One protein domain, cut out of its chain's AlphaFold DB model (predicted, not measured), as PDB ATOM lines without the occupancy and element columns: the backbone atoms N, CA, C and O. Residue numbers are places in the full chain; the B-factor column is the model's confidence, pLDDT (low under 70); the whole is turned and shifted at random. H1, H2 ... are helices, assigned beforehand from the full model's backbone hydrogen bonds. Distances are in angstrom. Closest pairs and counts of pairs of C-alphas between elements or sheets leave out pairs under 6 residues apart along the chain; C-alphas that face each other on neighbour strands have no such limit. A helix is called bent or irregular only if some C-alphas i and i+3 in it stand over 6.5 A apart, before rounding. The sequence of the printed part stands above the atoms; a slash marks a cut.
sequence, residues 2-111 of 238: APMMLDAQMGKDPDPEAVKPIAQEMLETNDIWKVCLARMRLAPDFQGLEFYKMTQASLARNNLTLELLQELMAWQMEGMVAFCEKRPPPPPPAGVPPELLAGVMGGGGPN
ATOM      1  N   ALA A   2     -25.473 -14.487 -45.215       33.44
ATOM      2  CA  ALA A   2     -25.762 -15.773 -44.554       33.44
ATOM      3  C   ALA A   2     -24.555 -16.729 -44.344       33.44
ATOM      4  O   ALA A   2     -24.468 -17.306 -43.264       33.44
ATOM      5  N   PRO A   3     -23.587 -16.873 -45.277       39.03
ATOM      6  CA  PRO A   3     -22.434 -17.766 -45.078       39.03
ATOM      7  C   PRO A   3     -21.463 -17.260 -44.003       39.03
ATOM      8  O   PRO A   3     -20.968 -18.018 -43.182       39.03
ATOM      9  N   MET A   4     -21.260 -15.945 -43.966       49.41
ATOM     10  CA  MET A   4     -20.319 -15.272 -43.076       49.41
ATOM     11  C   MET A   4     -20.814 -15.257 -41.619       49.41
ATOM     12  O   MET A   4     -20.030 -15.386 -40.683       49.41
ATOM     13  N   MET A   5     -22.135 -15.163 -41.433       44.16
ATOM     14  CA  MET A   5     -22.781 -15.337 -40.131       44.16
ATOM     15  C   MET A   5     -22.728 -16.785 -39.640       44.16
ATOM     16  O   MET A   5     -22.595 -17.018 -38.441       44.16
ATOM     17  N   LEU A   6     -22.799 -17.751 -40.562       40.28
ATOM     18  CA  LEU A   6     -22.658 -19.173 -40.258       40.28
ATOM     19  C   LEU A   6     -21.227 -19.504 -39.803       40.28
ATOM     20  O   LEU A   6     -21.050 -20.230 -38.831       40.28
ATOM     21  N   ASP A   7     -20.213 -18.932 -40.459       47.84
ATOM     22  CA  ASP A   7     -18.803 -19.110 -40.085       47.84
ATOM     23  C   ASP A   7     -18.488 -18.485 -38.716       47.84
ATOM     24  O   ASP A   7     -17.882 -19.147 -37.869       47.84
ATOM     25  N   ALA A   8     -19.011 -17.283 -38.442       54.22
ATOM     26  CA  ALA A   8     -18.900 -16.638 -37.133       54.22
ATOM     27  C   ALA A   8     -19.614 -17.431 -36.016       54.22
ATOM     28  O   ALA A   8     -19.076 -17.575 -34.919       54.22
ATOM     29  N   GLN A   9     -20.791 -18.013 -36.292       45.91
ATOM     30  CA  GLN A   9     -21.494 -18.909 -35.358       45.91
ATOM     31  C   GLN A   9     -20.768 -20.248 -35.147       45.91
ATOM     32  O   GLN A   9     -20.913 -20.864 -34.091       45.91
ATOM     33  N   MET A  10     -19.968 -20.692 -36.119       47.53
ATOM     34  CA  MET A  10     -19.137 -21.899 -36.037       47.53
ATOM     35  C   MET A  10     -17.730 -21.646 -35.467       47.53
ATOM     36  O   MET A  10     -16.908 -22.565 -35.457       47.53
ATOM     37  N   GLY A  11     -17.437 -20.433 -34.983       54.16
ATOM     38  CA  GLY A  11     -16.142 -20.085 -34.389       54.16
ATOM     39  C   GLY A  11     -14.987 -20.029 -35.393       54.16
ATOM     40  O   GLY A  11     -13.834 -20.206 -35.004       54.16
ATOM     41  N   LYS A  12     -15.285 -19.827 -36.682       65.31
ATOM     42  CA  LYS A  12     -14.288 -19.603 -37.731       65.31
ATOM     43  C   LYS A  12     -14.247 -18.121 -38.075       65.31
ATOM     44  O   LYS A  12     -15.287 -17.527 -38.354       65.31
ATOM     45  N   ASP A  13     -13.049 -17.548 -38.094       63.91
ATOM     46  CA  ASP A  13     -12.872 -16.192 -38.599       63.91
ATOM     47  C   ASP A  13     -13.190 -16.179 -40.104       63.91
ATOM     48  O   ASP A  13     -12.597 -16.960 -40.858       63.91
ATOM     49  N   PRO A  14     -14.139 -15.345 -40.557       69.75
ATOM     50  CA  PRO A  14     -14.478 -15.254 -41.970       69.75
ATOM     51  C   PRO A  14     -13.284 -14.736 -42.781       69.75
ATOM     52  O   PRO A  14     -12.551 -13.862 -42.327       69.75
ATOM     53  N   ASP A  15     -13.088 -15.259 -43.993       78.94
ATOM     54  CA  ASP A  15     -11.973 -14.865 -44.863       78.94
ATOM     55  C   ASP A  15     -12.071 -13.375 -45.255       78.94
ATOM     56  O   ASP A  15     -13.008 -13.016 -45.975       78.94
ATOM     57  N   PRO A  16     -11.119 -12.508 -44.847       76.31
ATOM     58  CA  PRO A  16     -11.127 -11.077 -45.154       76.31
ATOM     59  C   PRO A  16     -11.310 -10.742 -46.641       76.31
ATOM     60  O   PRO A  16     -11.989  -9.768 -46.970       76.31
ATOM     61  N   GLU A  17     -10.762 -11.556 -47.549       79.50
ATOM     62  CA  GLU A  17     -10.894 -11.326 -48.995       79.50
ATOM     63  C   GLU A  17     -12.314 -11.623 -49.505       79.50
ATOM     64  O   GLU A  17     -12.775 -10.995 -50.459       79.50
ATOM     65  N   ALA A  18     -13.056 -12.504 -48.828       76.94
ATOM     66  CA  ALA A  18     -14.471 -12.751 -49.102       76.94
ATOM     67  C   ALA A  18     -15.388 -11.668 -48.498       76.94
ATOM     68  O   ALA A  18     -16.469 -11.405 -49.030       76.94
ATOM     69  N   VAL A  19     -14.964 -11.014 -47.409       73.81
ATOM     70  CA  VAL A  19     -15.718  -9.928 -46.747       73.81
ATOM     71  C   VAL A  19     -15.626  -8.617 -47.516       73.81
ATOM     72  O   VAL A  19     -16.601  -7.871 -47.602       73.81
ATOM     73  N   LYS A  20     -14.453  -8.324 -48.075       78.19
ATOM     74  CA  LYS A  20     -14.146  -7.056 -48.736       78.19
ATOM     75  C   LYS A  20     -15.159  -6.618 -49.807       78.19
ATOM     76  O   LYS A  20     -15.612  -5.478 -49.705       78.19
ATOM     77  N   PRO A  21     -15.565  -7.455 -50.785       78.69
ATOM     78  CA  PRO A  21     -16.561  -7.040 -51.776       78.69
ATOM     79  C   PRO A  21     -17.933  -6.760 -51.145       78.69
ATOM     80  O   PRO A  21     -18.611  -5.827 -51.556       78.69
ATOM     81  N   ILE A  22     -18.310  -7.498 -50.096       75.56
ATOM     82  CA  ILE A  22     -19.576  -7.299 -49.375       75.56
ATOM     83  C   ILE A  22     -19.555  -5.963 -48.624       75.56
ATOM     84  O   ILE A  22     -20.519  -5.205 -48.674       75.56
ATOM     85  N   ALA A  23     -18.448  -5.652 -47.944       71.94
ATOM     86  CA  ALA A  23     -18.282  -4.382 -47.242       71.94
ATOM     87  C   ALA A  23     -18.367  -3.183 -48.205       71.94
ATOM     88  O   ALA A  23     -18.972  -2.168 -47.871       71.94
ATOM     89  N   GLN A  24     -17.796  -3.312 -49.408       77.38
ATOM     90  CA  GLN A  24     -17.871  -2.287 -50.453       77.38
ATOM     91  C   GLN A  24     -19.298  -2.111 -50.989       77.38
ATOM     92  O   GLN A  24     -19.795  -0.989 -51.024       77.38
ATOM     93  N   GLU A  25     -19.990  -3.205 -51.315       74.62
ATOM     94  CA  GLU A  25     -21.383  -3.174 -51.785       74.62
ATOM     95  C   GLU A  25     -22.331  -2.541 -50.750       74.62
ATOM     96  O   GLU A  25     -23.232  -1.772 -51.092       74.62
ATOM     97  N   MET A  26     -22.113  -2.815 -49.462       69.56
ATOM     98  CA  MET A  26     -22.891  -2.190 -48.393       69.56
ATOM     99  C   MET A  26     -22.656  -0.690 -48.280       69.56
ATOM    100  O   MET A  26     -23.620   0.047 -48.084       69.56
ATOM    101  N   LEU A  27     -21.404  -0.236 -48.406       71.62
ATOM    102  CA  LEU A  27     -21.074   1.191 -48.391       71.62
ATOM    103  C   LEU A  27     -21.795   1.923 -49.524       71.62
ATOM    104  O   LEU A  27     -22.467   2.923 -49.274       71.62
ATOM    105  N   GLU A  28     -21.736   1.371 -50.737       75.19
ATOM    106  CA  GLU A  28     -22.442   1.912 -51.901       75.19
ATOM    107  C   GLU A  28     -23.961   1.946 -51.680       75.19
ATOM    108  O   GLU A  28     -24.614   2.970 -51.905       75.19
ATOM    109  N   THR A  29     -24.531   0.853 -51.166       69.25
ATOM    110  CA  THR A  29     -25.969   0.751 -50.875       69.25
ATOM    111  C   THR A  29     -26.411   1.763 -49.817       69.25
ATOM    112  O   THR A  29     -27.458   2.399 -49.954       69.25
ATOM    113  N   ASN A  30     -25.609   1.954 -48.769       70.94
ATOM    114  CA  ASN A  30     -25.890   2.912 -47.707       70.94
ATOM    115  C   ASN A  30     -25.837   4.363 -48.203       70.94
ATOM    116  O   ASN A  30     -26.663   5.181 -47.792       70.94
ATOM    117  N   ASP A  31     -24.912   4.696 -49.101       74.62
ATOM    118  CA  ASP A  31     -24.835   6.038 -49.684       74.62
ATOM    119  C   ASP A  31     -26.033   6.329 -50.595       74.62
ATOM    120  O   ASP A  31     -26.643   7.398 -50.491       74.62
ATOM    121  N   ILE A  32     -26.450   5.353 -51.411       71.44
ATOM    122  CA  ILE A  32     -27.698   5.439 -52.184       71.44
ATOM    123  C   ILE A  32     -28.884   5.666 -51.241       71.44
ATOM    124  O   ILE A  32     -29.709   6.553 -51.470       71.44
ATOM    125  N   TRP A  33     -28.954   4.909 -50.146       71.81
ATOM    126  CA  TRP A  33     -30.037   5.010 -49.176       71.81
ATOM    127  C   TRP A  33     -30.096   6.378 -48.483       71.81
ATOM    128  O   TRP A  33     -31.174   6.969 -48.392       71.81
ATOM    129  N   LYS A  34     -28.951   6.940 -48.071       75.00
ATOM    130  CA  LYS A  34     -28.871   8.302 -47.511       75.00
ATOM    131  C   LYS A  34     -29.413   9.344 -48.483       75.00
ATOM    132  O   LYS A  34     -30.188  10.214 -48.084       75.00
ATOM    133  N   VAL A  35     -29.035   9.245 -49.757       76.00
ATOM    134  CA  VAL A  35     -29.524  10.150 -50.804       76.00
ATOM    135  C   VAL A  35     -31.032   9.992 -50.997       76.00
ATOM    136  O   VAL A  35     -31.738  10.997 -51.077       76.00
ATOM    137  N   CYS A  36     -31.547   8.761 -51.025       73.69
ATOM    138  CA  CYS A  36     -32.983   8.500 -51.122       73.69
ATOM    139  C   CYS A  36     -33.753   9.101 -49.941       73.69
ATOM    140  O   CYS A  36     -34.716   9.831 -50.158       73.69
ATOM    141  N   LEU A  37     -33.314   8.877 -48.701       74.81
ATOM    142  CA  LEU A  37     -33.949   9.471 -47.521       74.81
ATOM    143  C   LEU A  37     -33.912  10.995 -47.530       74.81
ATOM    144  O   LEU A  37     -34.909  11.629 -47.194       74.81
ATOM    145  N   ALA A  38     -32.781  11.588 -47.916       80.25
ATOM    146  CA  ALA A  38     -32.655  13.035 -48.020       80.25
ATOM    147  C   ALA A  38     -33.628  13.607 -49.063       80.25
ATOM    148  O   ALA A  38     -34.241  14.644 -48.824       80.25
ATOM    149  N   ARG A  39     -33.813  12.908 -50.189       79.19
ATOM    150  CA  ARG A  39     -34.804  13.274 -51.207       79.19
ATOM    151  C   ARG A  39     -36.231  13.151 -50.684       79.19
ATOM    152  O   ARG A  39     -36.991  14.091 -50.851       79.19
ATOM    153  N   MET A  40     -36.579  12.046 -50.024       82.56
ATOM    154  CA  MET A  40     -37.935  11.829 -49.497       82.56
ATOM    155  C   MET A  40     -38.284  12.808 -48.369       82.56
ATOM    156  O   MET A  40     -39.400  13.307 -48.307       82.56
ATOM    157  N   ARG A  41     -37.308  13.177 -47.528       85.31
ATOM    158  CA  ARG A  41     -37.465  14.244 -46.526       85.31
ATOM    159  C   ARG A  41     -37.859  15.586 -47.150       85.31
ATOM    160  O   ARG A  41     -38.522  16.388 -46.503       85.31
ATOM    161  N   LEU A  42     -37.398  15.839 -48.371       86.75
ATOM    162  CA  LEU A  42     -37.645  17.063 -49.132       86.75
ATOM    163  C   LEU A  42     -38.677  16.849 -50.248       86.75
ATOM    164  O   LEU A  42     -38.755  17.672 -51.161       86.75
ATOM    165  N   ALA A  43     -39.429  15.743 -50.206       88.44
ATOM    166  CA  ALA A  43     -40.421  15.439 -51.222       88.44
ATOM    167  C   ALA A  43     -41.474  16.561 -51.266       88.44
ATOM    168  O   ALA A  43     -42.010  16.942 -50.220       88.44
ATOM    169  N   PRO A  44     -41.755  17.125 -52.454       89.12
ATOM    170  CA  PRO A  44     -42.794  18.134 -52.605       89.12
ATOM    171  C   PRO A  44     -44.198  17.517 -52.618       89.12
ATOM    172  O   PRO A  44     -45.169  18.235 -52.389       89.12
ATOM    173  N   ASP A  45     -44.311  16.218 -52.890       93.50
ATOM    174  CA  ASP A  45     -45.563  15.473 -52.921       93.50
ATOM    175  C   ASP A  45     -45.862  14.777 -51.585       93.50
ATOM    176  O   ASP A  45     -44.970  14.458 -50.793       93.50
ATOM    177  N   PHE A  46     -47.151  14.545 -51.341       94.62
ATOM    178  CA  PHE A  46     -47.647  13.915 -50.127       94.62
ATOM    179  C   PHE A  46     -47.112  12.492 -49.945       94.62
ATOM    180  O   PHE A  46     -46.635  12.172 -48.863       94.62
ATOM    181  N   GLN A  47     -47.144  11.655 -50.983       89.94
ATOM    182  CA  GLN A  47     -46.813  10.230 -50.892       89.94
ATOM    183  C   GLN A  47     -45.337  10.004 -50.536       89.94
ATOM    184  O   GLN A  47     -45.015   9.175 -49.683       89.94
ATOM    185  N   GLY A  48     -44.429  10.762 -51.155       88.12
ATOM    186  CA  GLY A  48     -43.005  10.715 -50.837       88.12
ATOM    187  C   GLY A  48     -42.722  11.127 -49.392       88.12
ATOM    188  O   GLY A  48     -41.915  10.490 -48.704       88.12
ATOM    189  N   LEU A  49     -43.420  12.157 -48.905       91.62
ATOM    190  CA  LEU A  49     -43.277  12.625 -47.531       91.62
ATOM    191  C   LEU A  49     -43.929  11.671 -46.519       91.62
ATOM    192  O   LEU A  49     -43.337  11.393 -45.480       91.62
ATOM    193  N   GLU A  50     -45.106  11.127 -46.819       92.25
ATOM    194  CA  GLU A  50     -45.797  10.128 -46.002       92.25
ATOM    195  C   GLU A  50     -44.917   8.893 -45.806       92.25
ATOM    196  O   GLU A  50     -44.687   8.474 -44.672       92.25
ATOM    197  N   PHE A  51     -44.312   8.374 -46.877       86.25
ATOM    198  CA  PHE A  51     -43.390   7.244 -46.784       86.25
ATOM    199  C   PHE A  51     -42.173   7.549 -45.894       86.25
ATOM    200  O   PHE A  51     -41.765   6.728 -45.058       86.25
ATOM    201  N   TYR A  52     -41.601   8.752 -46.017       87.50
ATOM    202  CA  TYR A  52     -40.537   9.205 -45.119       87.50
ATOM    203  C   TYR A  52     -40.999   9.216 -43.655       87.50
ATOM    204  O   TYR A  52     -40.281   8.748 -42.767       87.50
ATOM    205  N   LYS A  53     -42.214   9.697 -43.391       91.75
ATOM    206  CA  LYS A  53     -42.789   9.787 -42.043       91.75
ATOM    207  C   LYS A  53     -43.171   8.435 -41.459       91.75
ATOM    208  O   LYS A  53     -42.910   8.210 -40.280       91.75
ATOM    209  N   MET A  54     -43.659   7.501 -42.268       88.50
ATOM    210  CA  MET A  54     -43.849   6.107 -41.862       88.50
ATOM    211  C   MET A  54     -42.523   5.456 -41.476       88.50
ATOM    212  O   MET A  54     -42.447   4.739 -40.482       88.50
ATOM    213  N   THR A  55     -41.451   5.747 -42.216       82.62
ATOM    214  CA  THR A  55     -40.109   5.267 -41.868       82.62
ATOM    215  C   THR A  55     -39.668   5.818 -40.507       82.62
ATOM    216  O   THR A  55     -39.175   5.063 -39.668       82.62
ATOM    217  N   GLN A  56     -39.893   7.113 -40.248       86.06
ATOM    218  CA  GLN A  56     -39.612   7.726 -38.942       86.06
ATOM    219  C   GLN A  56     -40.449   7.113 -37.811       86.06
ATOM    220  O   GLN A  56     -39.900   6.788 -36.761       86.06
ATOM    221  N   ALA A  57     -41.752   6.921 -38.019       88.94
ATOM    222  CA  ALA A  57     -42.647   6.331 -37.025       88.94
ATOM    223  C   ALA A  57     -42.266   4.874 -36.699       88.94
ATOM    224  O   ALA A  57     -42.173   4.494 -35.532       88.94
ATOM    225  N   SER A  58     -41.931   4.076 -37.717       83.44
ATOM    226  CA  SER A  58     -41.503   2.679 -37.560       83.44
ATOM    227  C   SER A  58     -40.218   2.561 -36.730       83.44
ATOM    228  O   SER A  58     -40.099   1.703 -35.849       83.44
ATOM    229  N   LEU A  59     -39.269   3.475 -36.953       80.00
ATOM    230  CA  LEU A  59     -38.062   3.593 -36.134       80.00
ATOM    231  C   LEU A  59     -38.392   3.983 -34.690       80.00
ATOM    232  O   LEU A  59     -37.897   3.348 -33.755       80.00
ATOM    233  N   ALA A  60     -39.270   4.969 -34.503       84.81
ATOM    234  CA  ALA A  60     -39.646   5.462 -33.184       84.81
ATOM    235  C   ALA A  60     -40.300   4.377 -32.310       84.81
ATOM    236  O   ALA A  60     -40.026   4.326 -31.111       84.81
ATOM    237  N   ARG A  61     -41.072   3.444 -32.894       81.62
ATOM    238  CA  ARG A  61     -41.628   2.274 -32.177       81.62
ATOM    239  C   ARG A  61     -40.561   1.406 -31.503       81.62
ATOM    240  O   ARG A  61     -40.841   0.754 -30.503       81.62
ATOM    241  N   ASN A  62     -39.341   1.422 -32.031       74.62
ATOM    242  CA  ASN A  62     -38.194   0.685 -31.504       74.62
ATOM    243  C   ASN A  62     -37.220   1.590 -30.725       74.62
ATOM    244  O   ASN A  62     -36.084   1.195 -30.478       74.62
ATOM    245  N   ASN A  63     -37.650   2.799 -30.341       77.81
ATOM    246  CA  ASN A  63     -36.817   3.840 -29.725       77.81
ATOM    247  C   ASN A  63     -35.596   4.226 -30.576       77.81
ATOM    248  O   ASN A  63     -34.542   4.579 -30.046       77.81
ATOM    249  N   LEU A  64     -35.735   4.156 -31.903       78.62
ATOM    250  CA  LEU A  64     -34.698   4.534 -32.855       78.62
ATOM    251  C   LEU A  64     -35.044   5.850 -33.532       78.62
ATOM    252  O   LEU A  64     -36.206   6.168 -33.776       78.62
ATOM    253  N   THR A  65     -34.004   6.585 -33.901       84.00
ATOM    254  CA  THR A  65     -34.105   7.717 -34.819       84.00
ATOM    255  C   THR A  65     -33.431   7.370 -36.140       84.00
ATOM    256  O   THR A  65     -32.688   6.388 -36.251       84.00
ATOM    257  N   LEU A  66     -33.705   8.164 -37.172       78.81
ATOM    258  CA  LEU A  66     -33.092   7.967 -38.482       78.81
ATOM    259  C   LEU A  66     -31.589   8.268 -38.435       78.81
ATOM    260  O   LEU A  66     -30.794   7.554 -39.040       78.81
ATOM    261  N   GLU A  67     -31.219   9.295 -37.674       82.31
ATOM    262  CA  GLU A  67     -29.846   9.682 -37.351       82.31
ATOM    263  C   GLU A  67     -29.149   8.545 -36.594       82.31
ATOM    264  O   GLU A  67     -28.097   8.070 -37.016       82.31
ATOM    265  N   LEU A  68     -29.857   8.027 -35.582       80.12
ATOM    266  CA  LEU A  68     -29.685   6.741 -34.916       80.12
ATOM    267  C   LEU A  68     -29.070   5.668 -35.826       80.12
ATOM    268  O   LEU A  68     -27.936   5.195 -35.718       80.12
ATOM    269  N   LEU A  69     -29.930   5.267 -36.751       76.94
ATOM    270  CA  LEU A  69     -29.678   4.182 -37.673       76.94
ATOM    271  C   LEU A  69     -28.536   4.495 -38.646       76.94
ATOM    272  O   LEU A  69     -27.754   3.604 -38.969       76.94
ATOM    273  N   GLN A  70     -28.424   5.741 -39.111       77.50
ATOM    274  CA  GLN A  70     -27.336   6.162 -39.996       77.50
ATOM    275  C   GLN A  70     -25.968   6.004 -39.331       77.50
ATOM    276  O   GLN A  70     -25.038   5.516 -39.976       77.50
ATOM    277  N   GLU A  71     -25.852   6.375 -38.056       81.31
ATOM    278  CA  GLU A  71     -24.627   6.193 -37.272       81.31
ATOM    279  C   GLU A  71     -24.303   4.710 -37.077       81.31
ATOM    280  O   GLU A  71     -23.158   4.298 -37.258       81.31
ATOM    281  N   LEU A  72     -25.314   3.886 -36.787       77.75
ATOM    282  CA  LEU A  72     -25.148   2.440 -36.620       77.75
ATOM    283  C   LEU A  72     -24.697   1.738 -37.898       77.75
ATOM    284  O   LEU A  72     -23.788   0.911 -37.851       77.75
ATOM    285  N   MET A  73     -25.300   2.071 -39.041       76.06
ATOM    286  CA  MET A  73     -24.895   1.497 -40.323       76.06
ATOM    287  C   MET A  73     -23.492   1.958 -40.717       76.06
ATOM    288  O   MET A  73     -22.685   1.138 -41.153       76.06
ATOM    289  N   ALA A  74     -23.165   3.240 -40.511       79.00
ATOM    290  CA  ALA A  74     -21.812   3.756 -40.721       79.00
ATOM    291  C   ALA A  74     -20.781   2.995 -39.872       79.00
ATOM    292  O   ALA A  74     -19.783   2.514 -40.405       79.00
ATOM    293  N   TRP A  75     -21.069   2.818 -38.581       82.38
ATOM    294  CA  TRP A  75     -20.226   2.067 -37.655       82.38
ATOM    295  C   TRP A  75     -20.062   0.595 -38.062       82.38
ATOM    296  O   TRP A  75     -18.940   0.091 -38.080       82.38
ATOM    297  N   GLN A  76     -21.147  -0.091 -38.441       78.12
ATOM    298  CA  GLN A  76     -21.098  -1.492 -38.868       78.12
ATOM    299  C   GLN A  76     -20.205  -1.676 -40.101       78.12
ATOM    300  O   GLN A  76     -19.346  -2.559 -40.120       78.12
ATOM    301  N   MET A  77     -20.379  -0.835 -41.124       74.81
ATOM    302  CA  MET A  77     -19.572  -0.920 -42.341       74.81
ATOM    303  C   MET A  77     -18.112  -0.561 -42.068       74.81
ATOM    304  O   MET A  77     -17.215  -1.229 -42.579       74.81
ATOM    305  N   GLU A  78     -17.850   0.438 -41.221       79.88
ATOM    306  CA  GLU A  78     -16.485   0.761 -40.815       79.88
ATOM    307  C   GLU A  78     -15.839  -0.395 -40.036       79.88
ATOM    308  O   GLU A  78     -14.663  -0.684 -40.248       79.88
ATOM    309  N   GLY A  79     -16.602  -1.111 -39.207       80.38
ATOM    310  CA  GLY A  79     -16.168  -2.347 -38.556       80.38
ATOM    311  C   GLY A  79     -15.809  -3.454 -39.553       80.38
ATOM    312  O   GLY A  79     -14.796  -4.130 -39.377       80.38
ATOM    313  N   MET A  80     -16.579  -3.610 -40.634       77.88
ATOM    314  CA  MET A  80     -16.267  -4.571 -41.702       77.88
ATOM    315  C   MET A  80     -15.003  -4.184 -42.474       77.88
ATOM    316  O   MET A  80     -14.159  -5.037 -42.739       77.88
ATOM    317  N   VAL A  81     -14.829  -2.899 -42.794       80.56
ATOM    318  CA  VAL A  81     -13.587  -2.396 -43.402       80.56
ATOM    319  C   VAL A  81     -12.408  -2.612 -42.454       80.56
ATOM    320  O   VAL A  81     -11.362  -3.100 -42.880       80.56
ATOM    321  N   ALA A  82     -12.585  -2.320 -41.163       82.06
ATOM    322  CA  ALA A  82     -11.566  -2.514 -40.144       82.06
ATOM    323  C   ALA A  82     -11.103  -3.972 -40.054       82.06
ATOM    324  O   ALA A  82      -9.902  -4.242 -40.012       82.06
ATOM    325  N   PHE A  83     -12.057  -4.903 -40.108       80.81
ATOM    326  CA  PHE A  83     -11.794  -6.334 -40.166       80.81
ATOM    327  C   PHE A  83     -10.961  -6.716 -41.400       80.81
ATOM    328  O   PHE A  83      -9.921  -7.362 -41.261       80.81
ATOM    329  N   CYS A  84     -11.358  -6.258 -42.594       79.75
ATOM    330  CA  CYS A  84     -10.621  -6.508 -43.838       79.75
ATOM    331  C   CYS A  84      -9.186  -5.958 -43.797       79.75
ATOM    332  O   CYS A  84      -8.257  -6.574 -44.317       79.75
ATOM    333  N   GLU A  85      -8.998  -4.805 -43.160       84.06
ATOM    334  CA  GLU A  85      -7.710  -4.116 -43.032       84.06
ATOM    335  C   GLU A  85      -6.878  -4.585 -41.828       84.06
ATOM    336  O   GLU A  85      -5.768  -4.093 -41.622       84.06
ATOM    337  N   LYS A  86      -7.383  -5.539 -41.032       84.25
ATOM    338  CA  LYS A  86      -6.754  -6.028 -39.791       84.25
ATOM    339  C   LYS A  86      -6.458  -4.912 -38.779       84.25
ATOM    340  O   LYS A  86      -5.491  -4.994 -38.019       84.25
ATOM    341  N   ARG A  87      -7.292  -3.870 -38.758       84.75
ATOM    342  CA  ARG A  87      -7.255  -2.795 -37.755       84.75
ATOM    343  C   ARG A  87      -8.337  -3.031 -36.692       84.75
ATOM    344  O   ARG A  87      -9.325  -3.711 -36.968       84.75
ATOM    345  N   PRO A  88      -8.171  -2.500 -35.468       79.62
ATOM    346  CA  PRO A  88      -9.214  -2.598 -34.453       79.62
ATOM    347  C   PRO A  88     -10.517  -1.937 -34.942       79.62
ATOM    348  O   PRO A  88     -10.451  -0.908 -35.625       79.62
ATOM    349  N   PRO A  89     -11.691  -2.503 -34.602       79.94
ATOM    350  CA  PRO A  89     -12.969  -1.912 -34.970       79.94
ATOM    351  C   PRO A  89     -13.176  -0.571 -34.247       79.94
ATOM    352  O   PRO A  89     -12.703  -0.401 -33.117       79.94
ATOM    353  N   PRO A  90     -13.886   0.383 -34.872       83.38
ATOM    354  CA  PRO A  90     -14.247   1.632 -34.216       83.38
ATOM    355  C   PRO A  90     -15.173   1.371 -33.012       83.38
ATOM    356  O   PRO A  90     -15.925   0.388 -33.006       83.38
ATOM    357  N   PRO A  91     -15.151   2.240 -31.984       83.62
ATOM    358  CA  PRO A  91     -16.087   2.134 -30.871       83.62
ATOM    359  C   PRO A  91     -17.532   2.339 -31.359       83.62
ATOM    360  O   PRO A  91     -17.749   3.107 -32.299       83.62
ATOM    361  N   PRO A  92     -18.522   1.671 -30.739       80.00
ATOM    362  CA  PRO A  92     -19.923   1.847 -31.101       80.00
ATOM    363  C   PRO A  92     -20.409   3.277 -30.807       80.00
ATOM    364  O   PRO A  92     -19.877   3.920 -29.892       80.00
ATOM    365  N   PRO A  93     -21.431   3.773 -31.533       81.81
ATOM    366  CA  PRO A  93     -22.036   5.071 -31.253       81.81
ATOM    367  C   PRO A  93     -22.541   5.169 -29.807       81.81
ATOM    368  O   PRO A  93     -23.029   4.197 -29.221       81.81
ATOM    369  N   ALA A  94     -22.405   6.353 -29.212       78.50
ATOM    370  CA  ALA A  94     -22.806   6.581 -27.829       78.50
ATOM    371  C   ALA A  94     -24.334   6.498 -27.676       78.50
ATOM    372  O   ALA A  94     -25.080   7.010 -28.503       78.50
ATOM    373  N   GLY A  95     -24.805   5.883 -26.587       73.31
ATOM    374  CA  GLY A  95     -26.241   5.784 -26.290       73.31
ATOM    375  C   GLY A  95     -26.974   4.644 -27.005       73.31
ATOM    376  O   GLY A  95     -28.192   4.548 -26.881       73.31
ATOM    377  N   VAL A  96     -26.256   3.762 -27.706       70.44
ATOM    378  CA  VAL A  96     -26.843   2.570 -28.327       70.44
ATOM    379  C   VAL A  96     -27.135   1.493 -27.278       70.44
ATOM    380  O   VAL A  96     -26.206   1.066 -26.586       70.44
ATOM    381  N   PRO A  97     -28.381   0.997 -27.174       70.06
ATOM    382  CA  PRO A  97     -28.683  -0.133 -26.310       70.06
ATOM    383  C   PRO A  97     -27.973  -1.412 -26.806       70.06
ATOM    384  O   PRO A  97     -27.982  -1.689 -28.012       70.06
ATOM    385  N   PRO A  98     -27.360  -2.213 -25.911       68.62
ATOM    386  CA  PRO A  98     -26.630  -3.431 -26.276       68.62
ATOM    387  C   PRO A  98     -27.441  -4.432 -27.111       68.62
ATOM    388  O   PRO A  98     -26.885  -5.117 -27.969       68.62
ATOM    389  N   GLU A  99     -28.755  -4.497 -26.898       66.31
ATOM    390  CA  GLU A  99     -29.678  -5.383 -27.611       66.31
ATOM    391  C   GLU A  99     -29.790  -5.009 -29.093       66.31
ATOM    392  O   GLU A  99     -29.771  -5.873 -29.970       66.31
ATOM    393  N   LEU A 100     -29.845  -3.707 -29.386       66.19
ATOM    394  CA  LEU A 100     -29.865  -3.193 -30.752       66.19
ATOM    395  C   LEU A 100     -28.520  -3.423 -31.443       66.19
ATOM    396  O   LEU A 100     -28.484  -3.809 -32.612       66.19
ATOM    397  N   LEU A 101     -27.421  -3.232 -30.709       66.50
ATOM    398  CA  LEU A 101     -26.074  -3.506 -31.204       66.50
ATOM    399  C   LEU A 101     -25.943  -4.980 -31.624       66.50
ATOM    400  O   LEU A 101     -25.442  -5.277 -32.706       66.50
ATOM    401  N   ALA A 102     -26.456  -5.897 -30.799       63.28
ATOM    402  CA  ALA A 102     -26.493  -7.323 -31.098       63.28
ATOM    403  C   ALA A 102     -27.387  -7.651 -32.307       63.28
ATOM    404  O   ALA A 102     -27.010  -8.489 -33.122       63.28
ATOM    405  N   GLY A 103     -28.530  -6.974 -32.470       62.12
ATOM    406  CA  GLY A 103     -29.413  -7.140 -33.632       62.12
ATOM    407  C   GLY A 103     -28.767  -6.704 -34.952       62.12
ATOM    408  O   GLY A 103     -28.786  -7.452 -35.930       62.12
ATOM    409  N   VAL A 104     -28.118  -5.536 -34.963       58.28
ATOM    410  CA  VAL A 104     -27.404  -4.996 -36.136       58.28
ATOM    411  C   VAL A 104     -26.195  -5.868 -36.502       58.28
ATOM    412  O   VAL A 104     -26.013  -6.218 -37.670       58.28
ATOM    413  N   MET A 105     -25.415  -6.304 -35.508       54.41
ATOM    414  CA  MET A 105     -24.281  -7.224 -35.697       54.41
ATOM    415  C   MET A 105     -24.729  -8.643 -36.084       54.41
ATOM    416  O   MET A 105     -24.010  -9.359 -36.778       54.41
ATOM    417  N   GLY A 106     -25.932  -9.039 -35.663       50.56
ATOM    418  CA  GLY A 106     -26.567 -10.326 -35.931       50.56
ATOM    419  C   GLY A 106     -27.270 -10.432 -37.289       50.56
ATOM    420  O   GLY A 106     -27.976 -11.411 -37.516       50.56
ATOM    421  N   GLY A 107     -27.128  -9.441 -38.179       46.56
ATOM    422  CA  GLY A 107     -27.794  -9.428 -39.489       46.56
ATOM    423  C   GLY A 107     -29.317  -9.241 -39.426       46.56
ATOM    424  O   GLY A 107     -29.977  -9.286 -40.460       46.56
ATOM    425  N   GLY A 108     -29.863  -9.006 -38.230       43.12
ATOM    426  CA  GLY A 108     -31.267  -8.707 -37.947       43.12
ATOM    427  C   GLY A 108     -31.469  -7.232 -37.612       43.12
ATOM    428  O   GLY A 108     -32.237  -6.908 -36.707       43.12
ATOM    429  N   GLY A 109     -30.736  -6.341 -38.293       45.72
ATOM    430  CA  GLY A 109     -30.952  -4.900 -38.188       45.72
ATOM    431  C   GLY A 109     -32.426  -4.555 -38.436       45.72
ATOM    432  O   GLY A 109     -33.133  -5.331 -39.085       45.72
ATOM    433  N   PRO A 110     -32.914  -3.420 -37.906       49.31
ATOM    434  CA  PRO A 110     -34.326  -3.073 -37.988       49.31
ATOM    435  C   PRO A 110     -34.788  -3.148 -39.445       49.31
ATOM    436  O   PRO A 110     -34.024  -2.823 -40.356       49.31
ATOM    437  N   ASN A 111     -36.027  -3.607 -39.641       53.78
ATOM    438  CA  ASN A 111     -36.621  -4.101 -40.891       53.78
ATOM    439  C   ASN A 111     -36.719  -3.073 -42.049       53.78
ATOM    440  O   ASN A 111     -37.518  -3.206 -42.970       53.78
TER     441      ASN A 111
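Overview. This is residues 2 to 111 of the 238 residues of the protein "Hypothetical protein" of Alexandrium catenella (UniProt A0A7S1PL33). The long helix H2 and the helix H4 run side by side in opposite ways, and H3 slants away from the last residues of H2 at one end of the pair, where it leads the chain over to H4. The short helix H1 stands off the other end of H2, and the short helix H5 lies off H4, on the side away from H2. The printed part has 110 residues, with five named helices in the order H1, H2, H3, H4, H5 and no named strand, and its class is all helix. It is only just compact, close to loose, with a radius of gyration of the C-alphas of 15.7 A, and it is elongated, spanning 48 by 26 by 24 A.

Arrangement. H2, residues 16 to 41, touches H4, residues 66 to 84, at a shallow tilt of 18 degrees, opposite ways; their closest C-alphas, those of Pro 16 and Cys 84, are 4.8 A apart. With residues 37 to 41 alone, H2 touches residues 48 to 52 of H3, which holds residues 46 to 60. Their closest C-alphas, those of Met 40 and Gly 48, are 5.4 A apart, at a steep tilt of 56 degrees, opposite ways. H3 and H4 are close but not clearly touching, with the C-alphas of Gln 56 and Leu 66 6.5 A apart; at 70.2 degrees they are only just about perpendicular. H5, residues 98 to 105, only just touches H4, with 3 pairs of C-alphas within 8 A, and H4 takes part with residues 72 to 76 alone. The closest are those of Gln 76 and Met 105, 7.3 A apart, and the tilt is steep, 59 degrees, the same way. The helix packing of these three touching pairs is mostly crossed, but only just: 1 of the 3 is at a shallow tilt. H1, residues 2 to 9, is close to H2 but not clearly touching, with the C-alphas of Met 4 and Val 19 8.0 A apart. H1 is apart from H3, H4 and H5, and H5 is apart from H2 and H3. Every O i to N i+4 pair is within hydrogen-bond range in H1, H3, H4 and H5, and 20 of 22 in H2.

Along the chain. H2 is 36.6 A from first to last C-alpha, from C-alpha 16 at (-11.127, -11.077, -45.154) to C-alpha 41 at (-37.465, 14.244, -46.526). It is irregular, but only just: C-alphas 18 and 21 are 6.6 A apart. H4 measures 27.3 A, H3 20.6 A, H1 10.6 A and H5 10.4 A, with C-alpha 105 at (-24.281, -7.224, -35.697).

Size, cuts and confidence. The two C-alphas farthest apart, those of Gly 11 and Pro 44, are 50.0 A apart. The printed part has no cut. The link from H4 to H5, residues 85 to 97, is long; those from H2 to H3 and H3 to H4 are tight, and that from H1 to H2 is short. The mean pLDDT of the printed part is 73.7, and residues 2 to 14, 26, 29 and 98 to 111 are under 70.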